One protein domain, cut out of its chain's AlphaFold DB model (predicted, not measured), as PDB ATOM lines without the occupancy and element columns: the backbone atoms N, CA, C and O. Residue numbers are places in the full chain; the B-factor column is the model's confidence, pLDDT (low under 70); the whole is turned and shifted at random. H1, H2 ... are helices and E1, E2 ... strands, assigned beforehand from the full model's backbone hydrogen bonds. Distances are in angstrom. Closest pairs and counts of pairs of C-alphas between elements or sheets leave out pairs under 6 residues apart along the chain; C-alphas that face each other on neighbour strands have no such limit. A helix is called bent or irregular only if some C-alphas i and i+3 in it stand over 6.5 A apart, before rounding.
ATOM      1  N   ALA A 288      12.479  10.328  44.535       87.12
ATOM      2  CA  ALA A 288      12.675   9.968  43.133       87.12
ATOM      3  C   ALA A 288      11.446  10.445  42.357       87.12
ATOM      4  O   ALA A 288      10.344   9.981  42.649       87.12
ATOM      5  N   CYS A 289      11.602  11.350  41.388       85.56
ATOM      6  CA  CYS A 289      10.469  11.742  40.556       85.56
ATOM      7  C   CYS A 289      10.319  10.760  39.399       85.56
ATOM      8  O   CYS A 289      11.159  10.694  38.505       85.56
ATOM      9  N   VAL A 290       9.251   9.970  39.449       84.62
ATOM     10  CA  VAL A 290       8.839   9.041  38.396       84.62
ATOM     11  C   VAL A 290       7.667   9.701  37.687       84.62
ATOM     12  O   VAL A 290       6.708  10.105  38.335       84.62
ATOM     13  N   SER A 291       7.775   9.892  36.377       78.38
ATOM     14  CA  SER A 291       6.790  10.616  35.560       78.38
ATOM     15  C   SER A 291       6.461  12.014  36.111       78.38
ATOM     16  O   SER A 291       5.345  12.519  35.994       78.38
ATOM     17  N   GLY A 292       7.451  12.657  36.738       79.56
ATOM     18  CA  GLY A 292       7.300  13.964  37.373       79.56
ATOM     19  C   GLY A 292       6.452  13.999  38.654       79.56
ATOM     20  O   GLY A 292       6.032  15.088  39.047       79.56
ATOM     21  N   VAL A 293       6.187  12.859  39.306       83.69
ATOM     22  CA  VAL A 293       5.619  12.797  40.668       83.69
ATOM     23  C   VAL A 293       6.578  12.100  41.641       83.69
ATOM     24  O   VAL A 293       7.243  11.135  41.252       83.69
ATOM     25  N   PRO A 294       6.685  12.545  42.910       86.56
ATOM     26  CA  PRO A 294       7.543  11.883  43.889       86.56
ATOM     27  C   PRO A 294       7.042  10.474  44.224       86.56
ATOM     28  O   PRO A 294       5.963  10.307  44.792       86.56
ATOM     29  N   SER A 295       7.854   9.461  43.927       82.38
ATOM     30  CA  SER A 295       7.565   8.054  44.204       82.38
ATOM     31  C   SER A 295       8.622   7.423  45.112       82.38
ATOM     32  O   SER A 295       9.802   7.774  45.086       82.38
ATOM     33  N   ALA A 296       8.198   6.427  45.894       70.12
ATOM     34  CA  ALA A 296       9.093   5.557  46.654       70.12
ATOM     35  C   ALA A 296       9.697   4.418  45.802       70.12
ATOM     36  O   ALA A 296      10.631   3.749  46.248       70.12
ATOM     37  N   SER A 297       9.168   4.172  44.596       69.00
ATOM     38  CA  SER A 297       9.582   3.075  43.714       69.00
ATOM     39  C   SER A 297       9.426   3.403  42.222       69.00
ATOM     40  O   SER A 297       8.481   4.066  41.799       69.00
ATOM     41  N   GLY A 298      10.365   2.904  41.414       71.25
ATOM     42  CA  GLY A 298      10.437   3.130  39.967       71.25
ATOM     43  C   GLY A 298      11.796   3.686  39.534       71.25
ATOM     44  O   GLY A 298      12.636   4.031  40.364       71.25
ATOM     45  N   THR A 299      12.028   3.746  38.224       79.25
ATOM     46  CA  THR A 299      13.158   4.482  37.640       79.25
ATOM     47  C   THR A 299      12.757   5.946  37.460       79.25
ATOM     48  O   THR A 299      11.722   6.170  36.829       79.25
ATOM     49  N   PRO A 300      13.534   6.930  37.950       84.81
ATOM     50  CA  PRO A 300      13.197   8.337  37.777       84.81
ATOM     51  C   PRO A 300      13.023   8.729  36.311       84.81
ATOM     52  O   PRO A 300      13.780   8.291  35.440       84.81
ATOM     53  N   SER A 301      12.024   9.560  36.045       83.75
ATOM     54  CA  SER A 301      11.677  10.037  34.713       83.75
ATOM     55  C   SER A 301      10.978  11.400  34.793       83.75
ATOM     56  O   SER A 301      10.125  11.610  35.662       83.75
ATOM     57  N   PRO A 302      11.311  12.336  33.887       83.44
ATOM     58  CA  PRO A 302      10.697  13.655  33.871       83.44
ATOM     59  C   PRO A 302       9.243  13.593  33.394       83.44
ATOM     60  O   PRO A 302       8.909  12.825  32.484       83.44
ATOM     61  N   GLY A 303       8.402  14.454  33.963       82.62
ATOM     62  CA  GLY A 303       6.982  14.589  33.643       82.62
ATOM     63  C   GLY A 303       6.580  16.019  33.289       82.62
ATOM     64  O   GLY A 303       7.264  16.988  33.616       82.62
ATOM     65  N   TYR A 304       5.433  16.136  32.629       82.88
ATOM     66  CA  TYR A 304       4.722  17.395  32.424       82.88
ATOM     67  C   TYR A 304       3.335  17.261  33.041       82.88
ATOM     68  O   TYR A 304       2.714  16.209  32.908       82.88
ATOM     69  N   HIS A 305       2.865  18.332  33.677       82.88
ATOM     70  CA  HIS A 305       1.530  18.448  34.265       82.88
ATOM     71  C   HIS A 305       0.972  19.850  33.997       82.88
ATOM     72  O   HIS A 305       1.728  20.793  33.758       82.88
ATOM     73  N   LEU A 306      -0.352  20.010  34.041       81.44
ATOM     74  CA  LEU A 306      -1.029  21.249  33.645       81.44
ATOM     75  C   LEU A 306      -1.905  21.802  34.768       81.44
ATOM     76  O   LEU A 306      -2.874  21.164  35.190       81.44
ATOM     77  N   LEU A 307      -1.616  23.030  35.198       81.75
ATOM     78  CA  LEU A 307      -2.432  23.780  36.152       81.75
ATOM     79  C   LEU A 307      -3.255  24.858  35.437       81.75
ATOM     80  O   LEU A 307      -2.712  25.652  34.672       81.75
ATOM     81  N   SER A 308      -4.550  24.947  35.737       78.81
ATOM     82  CA  SER A 308      -5.376  26.110  35.404       78.81
ATOM     83  C   SER A 308      -5.538  27.029  36.616       78.81
ATOM     84  O   SER A 308      -5.557  26.590  37.771       78.81
ATOM     85  N   ILE A 309      -5.647  28.331  36.358       73.00
ATOM     86  CA  ILE A 309      -5.809  29.347  37.403       73.00
ATOM     87  C   ILE A 309      -7.297  29.475  37.740       73.00
ATOM     88  O   ILE A 309      -8.068  30.043  36.971       73.00
ATOM     89  N   SER A 310      -7.702  28.931  38.894       65.38
ATOM     90  CA  SER A 310      -9.114  28.829  39.296       65.38
ATOM     91  C   SER A 310      -9.754  30.189  39.598       65.38
ATOM     92  O   SER A 310     -10.945  30.380  39.368       65.38
ATOM     93  N   ASP A 311      -8.956  31.127  40.111       64.69
ATOM     94  CA  ASP A 311      -9.289  32.546  40.203       64.69
ATOM     95  C   ASP A 311      -8.014  33.387  40.037       64.69
ATOM     96  O   ASP A 311      -7.102  33.348  40.862       64.69
ATOM     97  N   ALA A 312      -7.951  34.180  38.968       57.38
ATOM     98  CA  ALA A 312      -6.827  35.078  38.711       57.38
ATOM     99  C   ALA A 312      -6.831  36.329  39.611       57.38
ATOM    100  O   ALA A 312      -5.811  37.019  39.720       57.38
ATOM    101  N   ASN A 313      -7.961  36.652  40.249       56.81
ATOM    102  CA  ASN A 313      -8.128  37.893  41.002       56.81
ATOM    103  C   ASN A 313      -7.462  37.823  42.379       56.81
ATOM    104  O   ASN A 313      -6.825  38.799  42.781       56.81
ATOM    105  N   THR A 314      -7.544  36.692  43.084       57.16
ATOM    106  CA  THR A 314      -6.883  36.490  44.388       57.16
ATOM    107  C   THR A 314      -5.365  36.668  44.306       57.16
ATOM    108  O   THR A 314      -4.826  37.496  45.043       57.16
ATOM    109  N   LEU A 315      -4.678  36.034  43.343       61.44
ATOM    110  CA  LEU A 315      -3.234  36.258  43.132       61.44
ATOM    111  C   LEU A 315      -2.897  37.713  42.749       61.44
ATOM    112  O   LEU A 315      -1.905  38.264  43.230       61.44
ATOM    113  N   LYS A 316      -3.692  38.361  41.886       60.69
ATOM    114  CA  LYS A 316      -3.397  39.733  41.421       60.69
ATOM    115  C   LYS A 316      -3.657  40.809  42.483       60.69
ATOM    116  O   LYS A 316      -2.912  41.794  42.548       60.69
ATOM    117  N   SER A 317      -4.686  40.629  43.314       55.50
ATOM    118  CA  SER A 317      -5.132  41.614  44.311       55.50
ATOM    119  C   SER A 317      -4.548  41.411  45.713       55.50
ATOM    120  O   SER A 317      -4.294  42.405  46.388       55.50
ATOM    121  N   GLY A 318      -4.290  40.169  46.138       55.88
ATOM    122  CA  GLY A 318      -3.840  39.866  47.501       55.88
ATOM    123  C   GLY A 318      -2.375  40.210  47.788       55.88
ATOM    124  O   GLY A 318      -2.030  40.510  48.927       55.88
ATOM    125  N   CYS A 319      -1.499  40.183  46.781       60.72
ATOM    126  CA  CYS A 319      -0.067  40.417  46.987       60.72
ATOM    127  C   CYS A 319       0.277  41.914  47.083       60.72
ATOM    128  O   CYS A 319      -0.159  42.721  46.252       60.72
ATOM    129  N   SER A 320       1.092  42.267  48.087       58.00
ATOM    130  CA  SER A 320       1.552  43.638  48.360       58.00
ATOM    131  C   SER A 320       2.266  44.268  47.159       58.00
ATOM    132  O   SER A 320       2.910  43.576  46.374       58.00
ATOM    133  N   ALA A 321       2.194  45.595  47.029       56.03
ATOM    134  CA  ALA A 321       2.841  46.339  45.946       56.03
ATOM    135  C   ALA A 321       4.371  46.152  45.897       56.03
ATOM    136  O   ALA A 321       4.947  46.233  44.817       56.03
ATOM    137  N   THR A 322       5.009  45.866  47.036       53.09
ATOM    138  CA  THR A 322       6.458  45.619  47.147       53.09
ATOM    139  C   THR A 322       6.877  44.236  46.633       53.09
ATOM    140  O   THR A 322       8.019  44.058  46.226       53.09
ATOM    141  N   TYR A 323       5.971  43.251  46.645       55.12
ATOM    142  CA  TYR A 323       6.297  41.831  46.471       55.12
ATOM    143  C   TYR A 323       5.301  41.151  45.516       55.12
ATOM    144  O   TYR A 323       4.427  40.393  45.939       55.12
ATOM    145  N   LYS A 324       5.410  41.451  44.212       60.22
ATOM    146  CA  LYS A 324       4.586  40.834  43.156       60.22
ATOM    147  C   LYS A 324       5.437  39.999  42.187       60.22
ATOM    148  O   LYS A 324       6.395  40.542  41.640       60.22
ATOM    149  N   PRO A 325       5.079  38.728  41.917       64.12
ATOM    150  CA  PRO A 325       5.720  37.935  40.869       64.12
ATOM    151  C   PRO A 325       5.533  38.548  39.474       64.12
ATOM    152  O   PRO A 325       4.435  38.989  39.136       64.12
ATOM    153  N   THR A 326       6.561  38.481  38.624       66.81
ATOM    154  CA  THR A 326       6.528  38.951  37.220       66.81
ATOM    155  C   THR A 326       5.362  38.346  36.421       66.81
ATOM    156  O   THR A 326       4.724  39.016  35.608       66.81
ATOM    157  N   LEU A 327       5.036  37.084  36.717       68.00
ATOM    158  CA  LEU A 327       3.916  36.336  36.144       68.00
ATOM    159  C   LEU A 327       2.544  36.977  36.441       68.00
ATOM    160  O   LEU A 327       1.655  36.948  35.594       68.00
ATOM    161  N   THR A 328       2.347  37.578  37.623       64.38
ATOM    162  CA  THR A 328       1.051  38.177  38.003       64.38
ATOM    163  C   THR A 328       0.910  39.639  37.581       64.38
ATOM    164  O   THR A 328      -0.205  40.164  37.609       64.38
ATOM    165  N   THR A 329       1.994  40.300  37.165       65.12
ATOM    166  CA  THR A 329       1.976  41.699  36.708       65.12
ATOM    167  C   THR A 329       1.867  41.840  35.192       65.12
ATOM    168  O   THR A 329       1.103  42.691  34.739       65.12
ATOM    169  N   ASN A 330       2.580  41.016  34.418       66.31
ATOM    170  CA  ASN A 330       2.679  41.179  32.960       66.31
ATOM    171  C   ASN A 330       1.662  40.346  32.161       66.31
ATOM    172  O   ASN A 330       1.207  40.794  31.111       66.31
ATOM    173  N   CYS A 331       1.267  39.165  32.649       67.19
ATOM    174  CA  CYS A 331       0.368  38.272  31.910       67.19
ATOM    175  C   CYS A 331      -1.110  38.625  32.120       67.19
ATOM    176  O   CYS A 331      -1.509  39.143  33.174       67.19
ATOM    177  N   SER A 332      -1.966  38.285  31.150       67.25
ATOM    178  CA  SER A 332      -3.415  38.479  31.279       67.25
ATOM    179  C   SER A 332      -3.971  37.651  32.442       67.25
ATOM    180  O   SER A 332      -4.814  38.132  33.207       67.25
ATOM    181  N   MET A 333      -3.433  36.439  32.640       65.56
ATOM    182  CA  MET A 333      -3.868  35.440  33.638       65.56
ATOM    183  C   MET A 333      -5.336  35.008  33.475       65.56
ATOM    184  O   MET A 333      -5.870  34.274  34.302       65.56
ATOM    185  N   SER A 334      -5.998  35.451  32.405       60.72
ATOM    186  CA  SER A 334      -7.378  35.119  32.069       60.72
ATOM    187  C   SER A 334      -7.351  33.943  31.100       60.72
ATOM    188  O   SER A 334      -6.913  34.104  29.966       60.72
ATOM    189  N   ASN A 335      -7.794  32.768  31.554       62.19
ATOM    190  CA  ASN A 335      -7.705  31.483  30.839       62.19
ATOM    191  C   ASN A 335      -6.270  30.963  30.585       62.19
ATOM    192  O   ASN A 335      -6.093  30.033  29.802       62.19
ATOM    193  N   THR A 336      -5.251  31.517  31.249       71.38
ATOM    194  CA  THR A 336      -3.865  31.031  31.153       71.38
ATOM    195  C   THR A 336      -3.734  29.637  31.776       71.38
ATOM    196  O   THR A 336      -4.153  29.415  32.917       71.38
ATOM    197  N   LEU A 337      -3.116  28.712  31.039       78.06
ATOM    198  CA  LEU A 337      -2.646  27.429  31.560       78.06
ATOM    199  C   LEU A 337      -1.181  27.571  31.984       78.06
ATOM    200  O   LEU A 337      -0.408  28.287  31.348       78.06
ATOM    201  N   LEU A 338      -0.786  26.881  33.049       82.38
ATOM    202  CA  LEU A 338       0.601  26.790  33.489       82.38
ATOM    203  C   LEU A 338       1.116  25.372  33.224       82.38
ATOM    204  O   LEU A 338       0.586  24.401  33.769       82.38
ATOM    205  N   SER A 339       2.159  25.265  32.403       84.75
ATOM    206  CA  SER A 339       2.934  24.039  32.233       84.75
ATOM    207  C   SER A 339       3.862  23.876  33.430       84.75
ATOM    208  O   SER A 339       4.755  24.700  33.637       84.75
ATOM    209  N   VAL A 340       3.667  22.806  34.194       87.25
ATOM    210  CA  VAL A 340       4.554  22.373  35.273       87.25
ATOM    211  C   VAL A 340       5.398  21.221  34.743       87.25
ATOM    212  O   VAL A 340       4.935  20.085  34.664       87.25
ATOM    213  N   PHE A 341       6.630  21.521  34.343       87.06
ATOM    214  CA  PHE A 341       7.639  20.494  34.104       87.06
ATOM    215  C   PHE A 341       8.229  20.056  35.444       87.06
ATOM    216  O   PHE A 341       8.477  20.900  36.307       87.06
ATOM    217  N   VAL A 342       8.463  18.759  35.611       88.50
ATOM    218  CA  VAL A 342       9.170  18.196  36.765       88.50
ATOM    219  C   VAL A 342      10.244  17.262  36.230       88.50
ATOM    220  O   VAL A 342       9.916  16.309  35.523       88.50
ATOM    221  N   ASP A 343      11.510  17.538  36.534       85.44
ATOM    222  CA  ASP A 343      12.622  16.727  36.036       85.44
ATOM    223  C   ASP A 343      12.843  15.467  36.897       85.44
ATOM    224  O   ASP A 343      12.217  15.281  37.946       85.44
ATOM    225  N   TYR A 344      13.740  14.580  36.460       84.88
ATOM    226  CA  TYR A 344      14.057  13.332  37.166       84.88
ATOM    227  C   TYR A 344      14.495  13.555  38.628       84.88
ATOM    228  O   TYR A 344      14.212  12.716  39.483       84.88
ATOM    229  N   ASP A 345      15.136  14.692  38.924       83.38
ATOM    230  CA  ASP A 345      15.643  15.065  40.251       83.38
ATOM    231  C   ASP A 345      14.607  15.742  41.166       83.38
ATOM    232  O   ASP A 345      14.946  16.220  42.248       83.38
ATOM    233  N   CYS A 346      13.338  15.769  40.747       86.44
ATOM    234  CA  CYS A 346      12.253  16.507  41.390       86.44
ATOM    235  C   CYS A 346      12.407  18.038  41.413       86.44
ATOM    236  O   CYS A 346      11.625  18.700  42.108       86.44
ATOM    237  N   SER A 347      13.330  18.626  40.641       86.88
ATOM    238  CA  SER A 347      13.237  20.045  40.282       86.88
ATOM    239  C   SER A 347      11.965  20.306  39.468       86.88
ATOM    240  O   SER A 347      11.466  19.444  38.746       86.88
ATOM    241  N   VAL A 348      11.394  21.498  39.625       87.19
ATOM    242  CA  VAL A 348      10.091  21.892  39.081       87.19
ATOM    243  C   VAL A 348      10.241  23.217  38.346       87.19
ATOM    244  O   VAL A 348      10.762  24.178  38.908       87.19
ATOM    245  N   ILE A 349       9.733  23.305  37.117       86.12
ATOM    246  CA  ILE A 349       9.705  24.538  36.323       86.12
ATOM    247  C   ILE A 349       8.261  24.823  35.905       86.12
ATOM    248  O   ILE A 349       7.685  24.125  35.071       86.12
ATOM    249  N   ILE A 350       7.680  25.875  36.480       83.81
ATOM    250  CA  ILE A 350       6.321  26.341  36.194       83.81
ATOM    251  C   ILE A 350       6.403  27.502  35.202       83.81
ATOM    252  O   ILE A 350       7.076  28.497  35.464       83.81
ATOM    253  N   THR A 351       5.710  27.388  34.071       80.06
ATOM    254  CA  THR A 351       5.731  28.380  32.980       80.06
ATOM    255  C   THR A 351       4.330  28.655  32.434       80.06
ATOM    256  O   THR A 351       3.525  27.725  32.362       80.06
ATOM    257  N   PRO A 352       4.005  29.900  32.036       78.44
ATOM    258  CA  PRO A 352       2.766  30.185  31.326       78.44
ATOM    259  C   PRO A 352       2.802  29.604  29.909       78.44
ATOM    260  O   PRO A 352       3.805  29.707  29.207       78.44
ATOM    261  N   ILE A 353       1.675  29.040  29.487       75.31
ATOM    262  CA  ILE A 353       1.379  28.685  28.097       75.31
ATOM    263  C   ILE A 353      -0.002  29.245  27.722       75.31
ATOM    264  O   ILE A 353      -0.775  29.654  28.595       75.31
ATOM    265  N   PHE A 354      -0.341  29.239  26.429       67.81
ATOM    266  CA  PHE A 354      -1.667  29.616  25.903       67.81
ATOM    267  C   PHE A 354      -2.054  31.117  26.038       67.81
ATOM    268  O   PHE A 354      -3.086  31.527  25.516       67.81
ATOM    269  N   ASP A 355      -1.228  31.968  26.663       70.31
ATOM    270  CA  ASP A 355      -1.382  33.440  26.684       70.31
ATOM    271  C   ASP A 355      -0.318  34.085  25.777       70.31
ATOM    272  O   ASP A 355       0.866  34.088  26.124       70.31
ATOM    273  N   GLU A 356      -0.709  34.622  24.614       66.12
ATOM    274  CA  GLU A 356       0.218  35.208  23.625       66.12
ATOM    275  C   GLU A 356       1.074  36.357  24.192       66.12
ATOM    276  O   GLU A 356       2.181  36.579  23.709       66.12
ATOM    277  N   LEU A 357       0.623  37.044  25.251       67.31
ATOM    278  CA  LEU A 357       1.383  38.125  25.895       67.31
ATOM    279  C   LEU A 357       2.574  37.622  26.731       67.31
ATOM    280  O   LEU A 357       3.443  38.416  27.090       67.31
ATOM    281  N   CYS A 358       2.605  36.326  27.060       65.12
ATOM    282  CA  CYS A 358       3.607  35.712  27.937       65.12
ATOM    283  C   CYS A 358       4.207  34.391  27.422       65.12
ATOM    284  O   CYS A 358       5.177  33.914  28.003       65.12
ATOM    285  N   SER A 359       3.672  33.803  26.346       60.00
ATOM    286  CA  SER A 359       4.080  32.481  25.823       60.00
ATOM    287  C   SER A 359       5.019  32.563  24.604       60.00
ATOM    288  O   SER A 359       5.183  31.578  23.882       60.00
ATOM    289  N   GLU A 360       5.607  33.738  24.341       62.06
ATOM    290  CA  GLU A 360       6.544  34.003  23.238       62.06
ATOM    291  C   GLU A 360       8.013  33.804  23.685       62.06
ATOM    292  O   GLU A 360       8.564  34.653  24.397       62.06
ATOM    293  N   PRO A 361       8.701  32.727  23.256       53.53
ATOM    294  CA  PRO A 361      10.103  32.496  23.583       53.53
ATOM    295  C   PRO A 361      10.993  33.489  22.823       53.53
ATOM    296  O   PRO A 361      11.260  33.326  21.633       53.53
ATOM    297  N   GLY A 362      11.473  34.517  23.527       51.16
ATOM    298  CA  GLY A 362      12.349  35.551  22.965       51.16
ATOM    299  C   GLY A 362      11.668  36.882  22.630       51.16
ATOM    300  O   GLY A 362      12.266  37.681  21.911       51.16
ATOM    301  N   SER A 363      10.464  37.143  23.156       52.53
ATOM    302  CA  SER A 363       9.802  38.445  23.000       52.53
ATOM    303  C   SER A 363      10.697  39.612  23.415       52.53
ATOM    304  O   SER A 363      11.327  39.595  24.474       52.53
ATOM    305  N   THR A 364      10.690  40.696  22.636       47.62
ATOM    306  CA  THR A 364      11.367  41.943  23.033       47.62
ATOM    307  C   THR A 364      10.620  42.719  24.121       47.62
ATOM    308  O   THR A 364      11.158  43.700  24.632       47.62
ATOM    309  N   ALA A 365       9.385  42.325  24.457       49.84
ATOM    310  CA  ALA A 365       8.624  42.907  25.563       49.84
ATOM    311  C   ALA A 365       8.961  42.240  26.907       49.84
ATOM    312  O   ALA A 365       9.172  42.938  27.899       49.84
ATOM    313  N   TYR A 366       9.053  40.904  26.923       56.16
ATOM    314  CA  TYR A 366       9.295  40.097  28.120       56.16
ATOM    315  C   TYR A 366      10.190  38.896  27.796       56.16
ATOM    316  O   TYR A 366       9.886  38.095  26.915       56.16
ATOM    317  N   ASN A 367      11.275  38.719  28.548       60.41
ATOM    318  CA  ASN A 367      12.079  37.505  28.467       60.41
ATOM    319  C   ASN A 367      11.297  36.337  29.088       60.41
ATOM    320  O   ASN A 367      11.043  36.331  30.290       60.41
ATOM    321  N   TYR A 368      10.944  35.340  28.275       60.31
ATOM    322  CA  TYR A 368      10.192  34.149  28.693       60.31
ATOM    323  C   TYR A 368      10.819  33.426  29.901       60.31
ATOM    324  O   TYR A 368      10.105  32.943  30.778       60.31
ATOM    325  N   ASN A 369      12.153  33.419  30.003       62.25
ATOM    326  CA  ASN A 369      12.855  32.793  31.125       62.25
ATOM    327  C   ASN A 369      12.643  33.545  32.456       62.25
ATOM    328  O   ASN A 369      12.672  32.915  33.509       62.25
ATOM    329  N   ASP A 370      12.353  34.851  32.422       63.03
ATOM    330  CA  ASP A 370      12.079  35.678  33.612       63.03
ATOM    331  C   ASP A 370      10.610  35.562  34.088       63.03
ATOM    332  O   ASP A 370      10.204  36.198  35.068       63.03
ATOM    333  N   LEU A 371       9.799  34.754  33.390       68.44
ATOM    334  CA  LEU A 371       8.441  34.352  33.779       68.44
ATOM    335  C   LEU A 371       8.384  32.924  34.354       68.44
ATOM    336  O   LEU A 371       7.337  32.521  34.863       68.44
ATOM    337  N   ALA A 372       9.483  32.166  34.285       74.56
ATOM    338  CA  ALA A 372       9.564  30.808  34.808       74.56
ATOM    339  C   ALA A 372       9.753  30.806  36.336       74.56
ATOM    340  O   ALA A 372      10.653  31.447  36.876       74.56
ATOM    341  N   ILE A 373       8.920  30.041  37.038       77.12
ATOM    342  CA  ILE A 373       9.008  29.820  38.485       77.12
ATOM    343  C   ILE A 373       9.700  28.470  38.711       77.12
ATOM    344  O   ILE A 373       9.133  27.419  38.412       77.12
ATOM    345  N   GLN A 374      10.938  28.507  39.210       81.88
ATOM    346  CA  GLN A 374      11.758  27.323  39.499       81.88
ATOM    347  C   GLN A 374      11.632  26.914  40.968       81.88
ATOM    348  O   GLN A 374      11.869  27.738  41.847       81.88
ATOM    349  N   GLY A 375      11.311  25.655  41.248       81.25
ATOM    350  CA  GLY A 375      11.257  25.077  42.591       81.25
ATOM    351  C   GLY A 375      11.710  23.620  42.611       81.25
ATOM    352  O   GLY A 375      12.323  23.147  41.662       81.25
ATOM    353  N   ALA A 376      11.378  22.904  43.680       84.94
ATOM    354  CA  ALA A 376      11.485  21.447  43.755       84.94
ATOM    355  C   ALA A 376      10.454  20.885  44.743       84.94
ATOM    356  O   ALA A 376       9.962  21.615  45.614       84.94
ATOM    357  N   TYR A 377      10.147  19.592  44.640       85.56
ATOM    358  CA  TYR A 377       9.460  18.892  45.727       85.56
ATOM    359  C   TYR A 377      10.374  18.789  46.957       85.56
ATOM    360  O   TYR A 377      11.538  18.406  46.844       85.56
ATOM    361  N   ILE A 378       9.835  19.113  48.135       77.69
ATOM    362  CA  ILE A 378      10.515  18.939  49.436       77.69
ATOM    363  C   ILE A 378      10.013  17.704  50.201       77.69
ATOM    364  O   ILE A 378      10.710  17.162  51.055       77.69
ATOM    365  N   ASP A 379       8.806  17.254  49.863       80.50
ATOM    366  CA  ASP A 379       8.178  15.996  50.249       80.50
ATOM    367  C   ASP A 379       7.162  15.615  49.154       80.50
ATOM    368  O   ASP A 379       7.003  16.339  48.170       80.50
ATOM    369  N   SER A 380       6.461  14.489  49.297       79.38
ATOM    370  CA  SER A 380       5.506  13.991  48.294       79.38
ATOM    371  C   SER A 380       4.262  14.870  48.075       79.38
ATOM    372  O   SER A 380       3.510  14.641  47.130       79.38
ATOM    373  N   THR A 381       4.040  15.880  48.921       82.25
ATOM    374  CA  THR A 381       2.831  16.720  48.971       82.25
ATOM    375  C   THR A 381       3.108  18.231  49.029       82.25
ATOM    376  O   THR A 381       2.169  19.022  49.142       82.25
ATOM    377  N   ASN A 382       4.371  18.655  48.898       82.81
ATOM    378  CA  ASN A 382       4.763  20.067  48.893       82.81
ATOM    379  C   ASN A 382       5.867  20.357  47.863       82.81
ATOM    380  O   ASN A 382       6.940  19.750  47.896       82.81
ATOM    381  N   ILE A 383       5.644  21.367  47.017       85.50
ATOM    382  CA  ILE A 383       6.677  22.005  46.182       85.50
ATOM    383  C   ILE A 383       7.038  23.346  46.825       85.50
ATOM    384  O   ILE A 383       6.146  24.103  47.217       85.50
ATOM    385  N   ARG A 384       8.329  23.683  46.908       80.88
ATOM    386  CA  ARG A 384       8.787  25.015  47.341       80.88
ATOM    387  C   ARG A 384       9.785  25.631  46.371       80.88
ATOM    388  O   ARG A 384      10.461  24.941  45.613       80.88
ATOM    389  N   THR A 385       9.850  26.955  46.404       75.38
ATOM    390  CA  THR A 385      10.731  27.786  45.581       75.38
ATOM    391  C   THR A 385      11.102  29.062  46.337       75.38
ATOM    392  O   THR A 385      10.240  29.706  46.939       75.38
ATOM    393  N   MET A 386      12.380  29.443  46.292       66.69
ATOM    394  CA  MET A 386      12.813  30.797  46.634       66.69
ATOM    395  C   MET A 386      12.799  31.640  45.362       66.69
ATOM    396  O   MET A 386      13.573  31.386  44.442       66.69
ATOM    397  N   LEU A 387      11.930  32.648  45.316       64.12
ATOM    398  CA  LEU A 387      11.803  33.539  44.172       64.12
ATOM    399  C   LEU A 387      12.585  34.839  44.419       64.12
ATOM    400  O   LEU A 387      12.377  35.499  45.446       64.12
ATOM    401  N   PRO A 388      13.475  35.233  43.487       50.50
ATOM    402  CA  PRO A 388      14.202  36.487  43.597       50.50
ATOM    403  C   PRO A 388      13.247  37.677  43.454       50.50
ATOM    404  O   PRO A 388      12.311  37.677  42.648       50.50
ATOM    405  N   THR A 389      13.501  38.728  44.226       50.25
ATOM    406  CA  THR A 389      12.847  40.030  44.067       50.25
ATOM    407  C   THR A 389      13.316  40.704  42.782       50.25
ATOM    408  O   THR A 389      14.504  40.940  42.560       50.25
ATOM    409  N   ALA A 390      12.365  41.035  41.909       45.56
ATOM    410  CA  ALA A 390      12.663  41.773  40.695       45.56
ATOM    411  C   ALA A 390      12.943  43.254  41.015       45.56
ATOM    412  O   ALA A 390      12.114  43.939  41.611       45.56
ATOM    413  N   SER A 391      14.068  43.758  40.493       42.09
ATOM    414  CA  SER A 391      14.530  45.160  40.494       42.09
ATOM    415  C   SER A 391      15.167  45.733  41.780       42.09
ATOM    416  O   SER A 391      14.840  45.387  42.907       42.09
ATOM    417  N   THR A 392      16.082  46.691  41.575       36.69
ATOM    418  CA  THR A 392      16.710  47.584  42.581       36.69
ATOM    419  C   THR A 392      17.753  47.030  43.570       36.69
ATOM    420  O   THR A 392      18.029  47.670  44.576       36.69
ATOM    421  N   GLY A 393      18.477  45.962  43.218       37.78
ATOM    422  CA  GLY A 393      19.901  45.821  43.595       37.78
ATOM    423  C   GLY A 393      20.254  45.695  45.087       37.78
ATOM    424  O   GLY A 393      21.425  45.828  45.436       37.78
ATOM    425  N   GLN A 394      19.278  45.430  45.954       38.56
ATOM    426  CA  GLN A 394      19.467  45.120  47.369       38.56
ATOM    427  C   GLN A 394      18.821  43.765  47.661       38.56
ATOM    428  O   GLN A 394      17.608  43.621  47.548       38.56
ATOM    429  N   TYR A 395      19.614  42.781  48.086       43.59
ATOM    430  CA  TYR A 395      19.129  41.430  48.413       43.59
ATOM    431  C   TYR A 395      18.351  41.352  49.746       43.59
ATOM    432  O   TYR A 395      17.987  40.270  50.191       43.59
ATOM    433  N   ALA A 396      18.064  42.495  50.380       46.75
ATOM    434  CA  ALA A 396      17.473  42.616  51.715       46.75
ATOM    435  C   ALA A 396      15.989  42.194  51.823       46.75
ATOM    436  O   ALA A 396      15.367  42.344  52.872       46.75
ATOM    437  N   SER A 397      15.396  41.663  50.753       50.03
ATOM    438  CA  SER A 397      14.134  40.917  50.799       50.03
ATOM    439  C   SER A 397      14.016  40.000  49.581       50.03
ATOM    440  O   SER A 397      14.523  40.293  48.501       50.03
ATOM    441  N   SER A 398      13.356  38.865  49.755       58.09
ATOM    442  CA  SER A 398      12.967  37.894  48.728       58.09
ATOM    443  C   SER A 398      11.613  37.299  49.129       58.09
ATOM    444  O   SER A 398      11.041  37.684  50.152       58.09
ATOM    445  N   TYR A 399      11.050  36.383  48.346       67.00
ATOM    446  CA  TYR A 399       9.795  35.735  48.725       67.00
ATOM    447  C   TYR A 399       9.816  34.251  48.375       67.00
ATOM    448  O   TYR A 399      10.290  33.843  47.320       67.00
ATOM    449  N   MET A 400       9.311  33.429  49.287       72.94
ATOM    450  CA  MET A 400       9.141  32.000  49.062       72.94
ATOM    451  C   MET A 400       7.721  31.744  48.561       72.94
ATOM    452  O   MET A 400       6.769  32.232  49.171       72.94
ATOM    453  N   LEU A 401       7.578  30.955  47.497       77.12
ATOM    454  CA  LEU A 401       6.303  30.344  47.122       77.12
ATOM    455  C   LEU A 401       6.303  28.877  47.576       77.12
ATOM    456  O   LEU A 401       7.254  28.134  47.334       77.12
ATOM    457  N   SER A 402       5.230  28.470  48.250       81.44
ATOM    458  CA  SER A 402       4.915  27.074  48.558       81.44
ATOM    459  C   SER A 402       3.638  26.660  47.830       81.44
ATOM    460  O   SER A 402       2.645  27.387  47.868       81.44
ATOM    461  N   LEU A 403       3.661  25.490  47.191       84.69
ATOM    462  CA  LEU A 403       2.492  24.835  46.609       84.69
ATOM    463  C   LEU A 403       2.208  23.545  47.373       84.69
ATOM    464  O   LEU A 403       3.123  22.749  47.585       84.69
ATOM    465  N   PHE A 404       0.956  23.333  47.762       87.06
ATOM    466  CA  PHE A 404       0.535  22.169  48.540       87.06
ATOM    467  C   PHE A 404      -0.883  21.729  48.169       87.06
ATOM    468  O   PHE A 404      -1.715  22.546  47.768       87.06
ATOM    469  N   ALA A 405      -1.154  20.432  48.285       83.00
ATOM    470  CA  ALA A 405      -2.459  19.861  47.973       83.00
ATOM    471  C   ALA A 405      -3.482  20.113  49.093       83.00
ATOM    472  O   ALA A 405      -3.197  19.917  50.272       83.00
ATOM    473  N   ASP A 406      -4.695  20.504  48.708       78.62
ATOM    474  CA  ASP A 406      -5.845  20.664  49.600       78.62
ATOM    475  C   ASP A 406      -7.145  20.453  48.815       78.62
ATOM    476  O   ASP A 406      -7.401  21.129  47.820       78.62
ATOM    477  N   SER A 407      -7.991  19.523  49.268       72.12
ATOM    478  CA  SER A 407      -9.382  19.388  48.806       72.12
ATOM    479  C   SER A 407      -9.566  19.305  47.272       72.12
ATOM    480  O   SER A 407     -10.546  19.813  46.729       72.12
ATOM    481  N   GLY A 408      -8.621  18.670  46.564       71.06
ATOM    482  CA  GLY A 408      -8.631  18.535  45.097       71.06
ATOM    483  C   GLY A 408      -8.109  19.758  44.326       71.06
ATOM    484  O   GLY A 408      -8.295  19.848  43.113       71.06
ATOM    485  N   LYS A 409      -7.462  20.705  45.012       79.25
ATOM    486  CA  LYS A 409      -6.796  21.884  44.446       79.25
ATOM    487  C   LYS A 409      -5.354  21.985  44.931       79.25
ATOM    488  O   LYS A 409      -4.995  21.461  45.982       79.25
ATOM    489  N   VAL A 410      -4.544  22.732  44.189       84.81
ATOM    490  CA  VAL A 410      -3.216  23.159  44.635       84.81
ATOM    491  C   VAL A 410      -3.350  24.548  45.252       84.81
ATOM    492  O   VAL A 410      -3.563  25.535  44.542       84.81
ATOM    493  N   ASN A 411      -3.238  24.630  46.575       84.56
ATOM    494  CA  ASN A 411      -3.077  25.899  47.275       84.56
ATOM    495  C   ASN A 411      -1.682  26.461  46.987       84.56
ATOM    496  O   ASN A 411      -0.697  25.724  46.951       84.56
ATOM    497  N   ALA A 412      -1.604  27.777  46.824       80.69
ATOM    498  CA  ALA A 412      -0.369  28.509  46.599       80.69
ATOM    499  C   ALA A 412      -0.240  29.629  47.629       80.69
ATOM    500  O   ALA A 412      -1.129  30.476  47.718       80.69
ATOM    501  N   THR A 413       0.856  29.660  48.386       79.12
ATOM    502  CA  THR A 413       1.157  30.734  49.343       79.12
ATOM    503  C   THR A 413       2.502  31.373  49.035       79.12
ATOM    504  O   THR A 413       3.524  30.698  48.953       79.12
ATOM    505  N   PHE A 414       2.501  32.696  48.891       75.62
ATOM    506  CA  PHE A 414       3.706  33.515  48.819       75.62
ATOM    507  C   PHE A 414       3.930  34.158  50.189       75.62
ATOM    508  O   PHE A 414       2.998  34.732  50.756       75.62
ATOM    509  N   SER A 415       5.150  34.093  50.712       72.75
ATOM    510  CA  SER A 415       5.548  34.702  51.987       72.75
ATOM    511  C   SER A 415       6.889  35.412  51.849       72.75
ATOM    512  O   SER A 415       7.833  34.829  51.308       72.75
ATOM    513  N   GLY A 416       6.993  36.638  52.361       69.44
ATOM    514  CA  GLY A 416       8.262  37.359  52.423       69.44
ATOM    515  C   GLY A 416       9.315  36.630  53.268       69.44
ATOM    516  O   GLY A 416       8.997  36.019  54.289       69.44
ATOM    517  N   VAL A 417      10.573  36.724  52.839       68.31
ATOM    518  CA  VAL A 417      11.771  36.285  53.570       68.31
ATOM    519  C   VAL A 417      12.894  37.312  53.378       68.31
ATOM    520  O   VAL A 417      12.885  38.068  52.408       68.31
ATOM    521  N   THR A 418      13.873  37.367  54.276       63.19
ATOM    522  CA  THR A 418      15.017  38.288  54.153       63.19
ATOM    523  C   THR A 418      16.316  37.686  54.678       63.19
ATOM    524  O   THR A 418      16.276  36.820  55.545       63.19
ATOM    525  N   VAL A 419      17.448  38.157  54.142       61.75
ATOM    526  CA  VAL A 419      18.823  37.954  54.647       61.75
ATOM    527  C   VAL A 419      19.363  39.197  55.385       61.75
ATOM    528  O   VAL A 419      20.544  39.269  55.705       61.75
ATOM    529  N   ASP A 420      18.509  40.190  55.643       62.12
ATOM    530  CA  ASP A 420      18.798  41.394  56.428       62.12
ATOM    531  C   ASP A 420      18.106  41.295  57.798       62.12
ATOM    532  O   ASP A 420      16.875  41.345  57.903       62.12
ATOM    533  N   ALA A 421      18.915  41.184  58.855       60.22
ATOM    534  CA  ALA A 421      18.455  41.074  60.236       60.22
ATOM    535  C   ALA A 421      17.562  42.256  60.668       60.22
ATOM    536  O   ALA A 421      16.620  42.057  61.436       60.22
ATOM    537  N   ALA A 422      17.796  43.467  60.144       59.06
ATOM    538  CA  ALA A 422      17.010  44.655  60.487       59.06
ATOM    539  C   ALA A 422      15.570  44.590  59.946       59.06
ATOM    540  O   ALA A 422      14.666  45.236  60.479       59.06
ATOM    541  N   GLN A 423      15.328  43.799  58.893       58.88
ATOM    542  CA  GLN A 423      14.019  43.686  58.238       58.88
ATOM    543  C   GLN A 423      13.228  42.438  58.660       58.88
ATOM    544  O   GLN A 423      12.073  42.275  58.266       58.88
ATOM    545  N   ALA A 424      13.791  41.599  59.534       60.53
ATOM    546  CA  ALA A 424      13.148  40.404  60.081       60.53
ATOM    547  C   ALA A 424      11.701  40.648  60.559       60.53
ATOM    548  O   ALA A 424      10.768  39.952  60.150       60.53
ATOM    549  N   GLY A 425      11.504  41.679  61.388       57.41
ATOM    550  CA  GLY A 425      10.204  42.014  61.977       57.41
ATOM    551  C   GLY A 425       9.207  42.679  61.018       57.41
ATOM    552  O   GLY A 425       8.006  42.629  61.270       57.41
ATOM    553  N   THR A 426       9.662  43.285  59.916       57.81
ATOM    554  CA  THR A 426       8.772  43.933  58.931       57.81
ATOM    555  C   THR A 426       8.295  42.941  57.871       57.81
ATOM    556  O   THR A 426       7.127  42.955  57.474       57.81
ATOM    557  N   VAL A 427       9.177  42.028  57.463       58.88
ATOM    558  CA  VAL A 427       8.914  40.965  56.484       58.88
ATOM    559  C   VAL A 427       7.888  39.951  57.000       58.88
ATOM    560  O   VAL A 427       7.070  39.463  56.218       58.88
ATOM    561  N   GLY A 428       7.846  39.722  58.318       54.72
ATOM    562  CA  GLY A 428       6.946  38.790  59.013       54.72
ATOM    563  C   GLY A 428       5.430  39.072  58.940       54.72
ATOM    564  O   GLY A 428       4.673  38.529  59.737       54.72
ATOM    565  N   THR A 429       4.970  39.927  58.023       53.97
ATOM    566  CA  THR A 429       3.545  40.273  57.831       53.97
ATOM    567  C   THR A 429       3.072  40.204  56.374       53.97
ATOM    568  O   THR A 429       1.872  40.296  56.114       53.97
ATOM    569  N   ALA A 430       3.982  40.025  55.409       56.38
ATOM    570  CA  ALA A 430       3.659  40.043  53.987       56.38
ATOM    571  C   ALA A 430       3.448  38.622  53.436       56.38
ATOM    572  O   ALA A 430       4.406  37.943  53.055       56.38
ATOM    573  N   SER A 431       2.187  38.196  53.339       65.81
ATOM    574  CA  SER A 431       1.801  36.977  52.623       65.81
ATOM    575  C   SER A 431       0.566  37.173  51.741       65.81
ATOM    576  O   SER A 431      -0.277  38.034  51.993       65.81
ATOM    577  N   CYS A 432       0.469  36.383  50.671       70.25
ATOM    578  CA  CYS A 432      -0.714  36.296  49.815       70.25
ATOM    579  C   CYS A 432      -0.942  34.850  49.363       70.25
ATOM    580  O   CYS A 432       0.001  34.063  49.270       70.25
ATOM    581  N   ALA A 433      -2.200  34.497  49.091       76.19
ATOM    582  CA  ALA A 433      -2.605  33.140  48.744       76.19
ATOM    583  C   ALA A 433      -3.473  33.094  47.476       76.19
ATOM    584  O   ALA A 433      -4.153  34.065  47.138       76.19
ATOM    585  N   GLY A 434      -3.466  31.947  46.799       76.75
ATOM    586  CA  GLY A 434      -4.299  31.646  45.637       76.75
ATOM    587  C   GLY A 434      -4.507  30.140  45.460       76.75
ATOM    588  O   GLY A 434      -3.954  29.342  46.219       76.75
ATOM    589  N   GLN A 435      -5.311  29.747  44.469       79.94
ATOM    590  CA  GLN A 435      -5.604  28.341  44.174       79.94
ATOM    591  C   GLN A 435      -5.495  28.037  42.677       79.94
ATOM    592  O   GLN A 435      -6.044  28.762  41.842       79.94
ATOM    593  N   PHE A 436      -4.833  26.925  42.365       79.81
ATOM    594  CA  PHE A 436      -4.779  26.321  41.038       79.81
ATOM    595  C   PHE A 436      -5.534  24.983  41.025       79.81
ATOM    596  O   PHE A 436      -5.688  24.325  42.058       79.81
ATOM    597  N   GLN A 437      -5.970  24.551  39.844       80.56
ATOM    598  CA  GLN A 437      -6.607  23.253  39.620       80.56
ATOM    599  C   GLN A 437      -5.780  22.433  38.623       80.56
ATOM    600  O   GLN A 437      -5.386  22.953  37.580       80.56
ATOM    601  N   VAL A 438      -5.536  21.152  38.911       78.50
ATOM    602  CA  VAL A 438      -4.886  20.238  37.956       78.50
ATOM    603  C   VAL A 438      -5.869  19.914  36.825       78.50
ATOM    604  O   VAL A 438      -7.031  19.595  37.073       78.50
ATOM    605  N   THR A 439      -5.420  20.038  35.577       76.56
ATOM    606  CA  THR A 439      -6.242  19.870  34.357       76.56
ATOM    607  C   THR A 439      -5.682  18.848  33.364       76.56
ATOM    608  O   THR A 439      -6.399  18.397  32.469       76.56
ATOM    609  N   GLY A 440      -4.430  18.438  33.558       75.12
ATOM    610  CA  GLY A 440      -3.801  17.299  32.901       75.12
ATOM    611  C   GLY A 440      -2.627  16.808  33.743       75.12
ATOM    612  O   GLY A 440      -1.910  17.626  34.323       75.12
ATOM    613  N   GLY A 441      -2.458  15.489  33.819       74.50
ATOM    614  CA  GLY A 441      -1.469  14.840  34.681       74.50
ATOM    615  C   GLY A 441      -1.887  14.724  36.144       74.50
ATOM    616  O   GLY A 441      -3.051  14.944  36.496       74.50
ATOM    617  N   GLU A 442      -0.910  14.363  36.970       78.19
ATOM    618  CA  GLU A 442      -1.015  14.182  38.417       78.19
ATOM    619  C   GLU A 442       0.039  15.071  39.080       78.19
ATOM    620  O   GLU A 442       1.228  14.916  38.826       78.19
ATOM    621  N   LEU A 443      -0.360  16.023  39.925       81.19
ATOM    622  CA  LEU A 443       0.588  16.959  40.536       81.19
ATOM    623  C   LEU A 443       0.311  17.110  42.031       81.19
ATOM    624  O   LEU A 443      -0.824  17.363  42.429       81.19
ATOM    625  N   ILE A 444       1.352  16.969  42.860       81.31
ATOM    626  CA  ILE A 444       1.259  17.012  44.331       81.31
ATOM    627  C   ILE A 444       0.232  15.971  44.853       81.31
ATOM    628  O   ILE A 444      -0.579  16.243  45.733       81.31
ATOM    629  N   GLY A 445       0.216  14.770  44.260       72.12
ATOM    630  CA  GLY A 445      -0.726  13.696  44.615       72.12
ATOM    631  C   GLY A 445      -2.198  13.982  44.276       72.12
ATOM    632  O   GLY A 445      -3.090  13.342  44.832       72.12
ATOM    633  N   ILE A 446      -2.471  14.955  43.396       75.94
ATOM    634  CA  ILE A 446      -3.804  15.229  42.847       75.94
ATOM    635  C   ILE A 446      -3.834  14.781  41.385       75.94
ATOM    636  O   ILE A 446      -3.280  15.458  40.517       75.94
ATOM    637  N   ASP A 447      -4.526  13.673  41.113       70.12
ATOM    638  CA  ASP A 447      -4.897  13.260  39.756       70.12
ATOM    639  C   ASP A 447      -6.029  14.156  39.216       70.12
ATOM    640  O   ASP A 447      -7.009  14.451  39.905       70.12
ATOM    641  N   SER A 448      -5.898  14.580  37.960       63.50
ATOM    642  CA  SER A 448      -6.938  15.303  37.215       63.50
ATOM    643  C   SER A 448      -8.014  14.390  36.603       63.50
ATOM    644  O   SER A 448      -8.996  14.888  36.050       63.50
ATOM    645  N   GLY A 449      -7.842  13.065  36.672       58.03
ATOM    646  CA  GLY A 449      -8.722  12.051  36.084       58.03
ATOM    647  C   GLY A 449      -8.608  11.947  34.559       58.03
ATOM    648  O   GLY A 449      -9.455  11.330  33.914       58.03
ATOM    649  N   ASN A 450      -7.589  12.579  33.969       56.44
ATOM    650  CA  ASN A 450      -7.472  12.842  32.530       56.44
ATOM    651  C   ASN A 450      -6.308  12.044  31.892       56.44
ATOM    652  O   ASN A 450      -5.604  12.517  30.997       56.44
TER     653      ASN A 450
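This is residues 288 to 450 of the 1021 residues of an uncharacterized protein of Rhizobium sp. AAP43 (UniProt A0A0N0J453). Eight antiparallel strands, E3 to E10, ring an axis as a closed barrel, with the short helices H1, H2 and H3 in a chain of contacts near one end and the small hairpin of E1 and E2 near the other. E9 leads out to H4, which lies outside the barrel and farthest of the elements from the mean of the C-alphas. The printed part has 163 residues, with ten named strands and four named helices in the order E1 E2 E3 H1 H2 E4 E5 H3 E6 E7 E8 E9 H4 E10. The class is mixed, helices and strands; the whole is compact, with a radius of gyration of the C-alphas of 16.0 A and spans of 46 by 35 by 29 A.

Round the barrel run E3, residues 303 to 309, E4, 337 to 342, E5, 347 to 353, E6, 373 to 379, E7, 382 to 387, E8, 398 to 406, E9, 409 to 418, and E10, 431 to 440. E6 to E9 form a meander, each strand the antiparallel neighbour of the one before; between E8 and E9, N 404 and O 411 are 3.0 A apart, within hydrogen-bond range. E10 pairs with E9 over residues 431 to 436, N 434 to O 412 being 2.9 A, and with E3 over residues 436 to 440, N 437 to O 308 being 2.9 A. H1, residues 312 to 318, is on the barrel, at the sheet's level with a height over the sheet of 3.0 A; its closest C-alphas to E10 are those of Gly 318 and Cys 432, 5.3 A. H2, residues 326 to 330, only just touches H1, with 3 pairs of C-alphas within 8 A, the closest Lys 316 and Thr 328 at 5.8 A. H2 also only just touches H3, residues 368 to 371, again with 3 pairs, the closest Leu 327 and Leu 371 at 5.5 A. H4, residues 421 to 427, is irregular, with C-alphas 422 and 425 7.5 A apart; its closest C-alphas to E9 are Val 427 and Gly 416, 5.5 A. The hairpin of E1, residues 288 to 290, and E2, residues 293 to 295, has N 290 and O 293 at 2.9 A. Every O i to N i+4 pair is within range in H1 and H2; H4 has 1 of 3, and 2 of 4 O i to N i+3 pairs, while H3 is too short for an i+4 pair.

E1 begins at C-alpha 288 (12.675, 9.968, 43.133). E9 is 29.0 A long, E10 28.4 A and E8 25.5 A. E10 ends at C-alpha 440 (-3.801, 17.299, 32.901).

The C-alphas of Ala 422 and Asn 450 are farthest apart, 48.9 A. The printed part has no cut, and the long link is residues 354 to 367. Mean pLDDT of the printed part is 70.0, and 77 residues are under 70, among them 310 to 335 and 416 to 431.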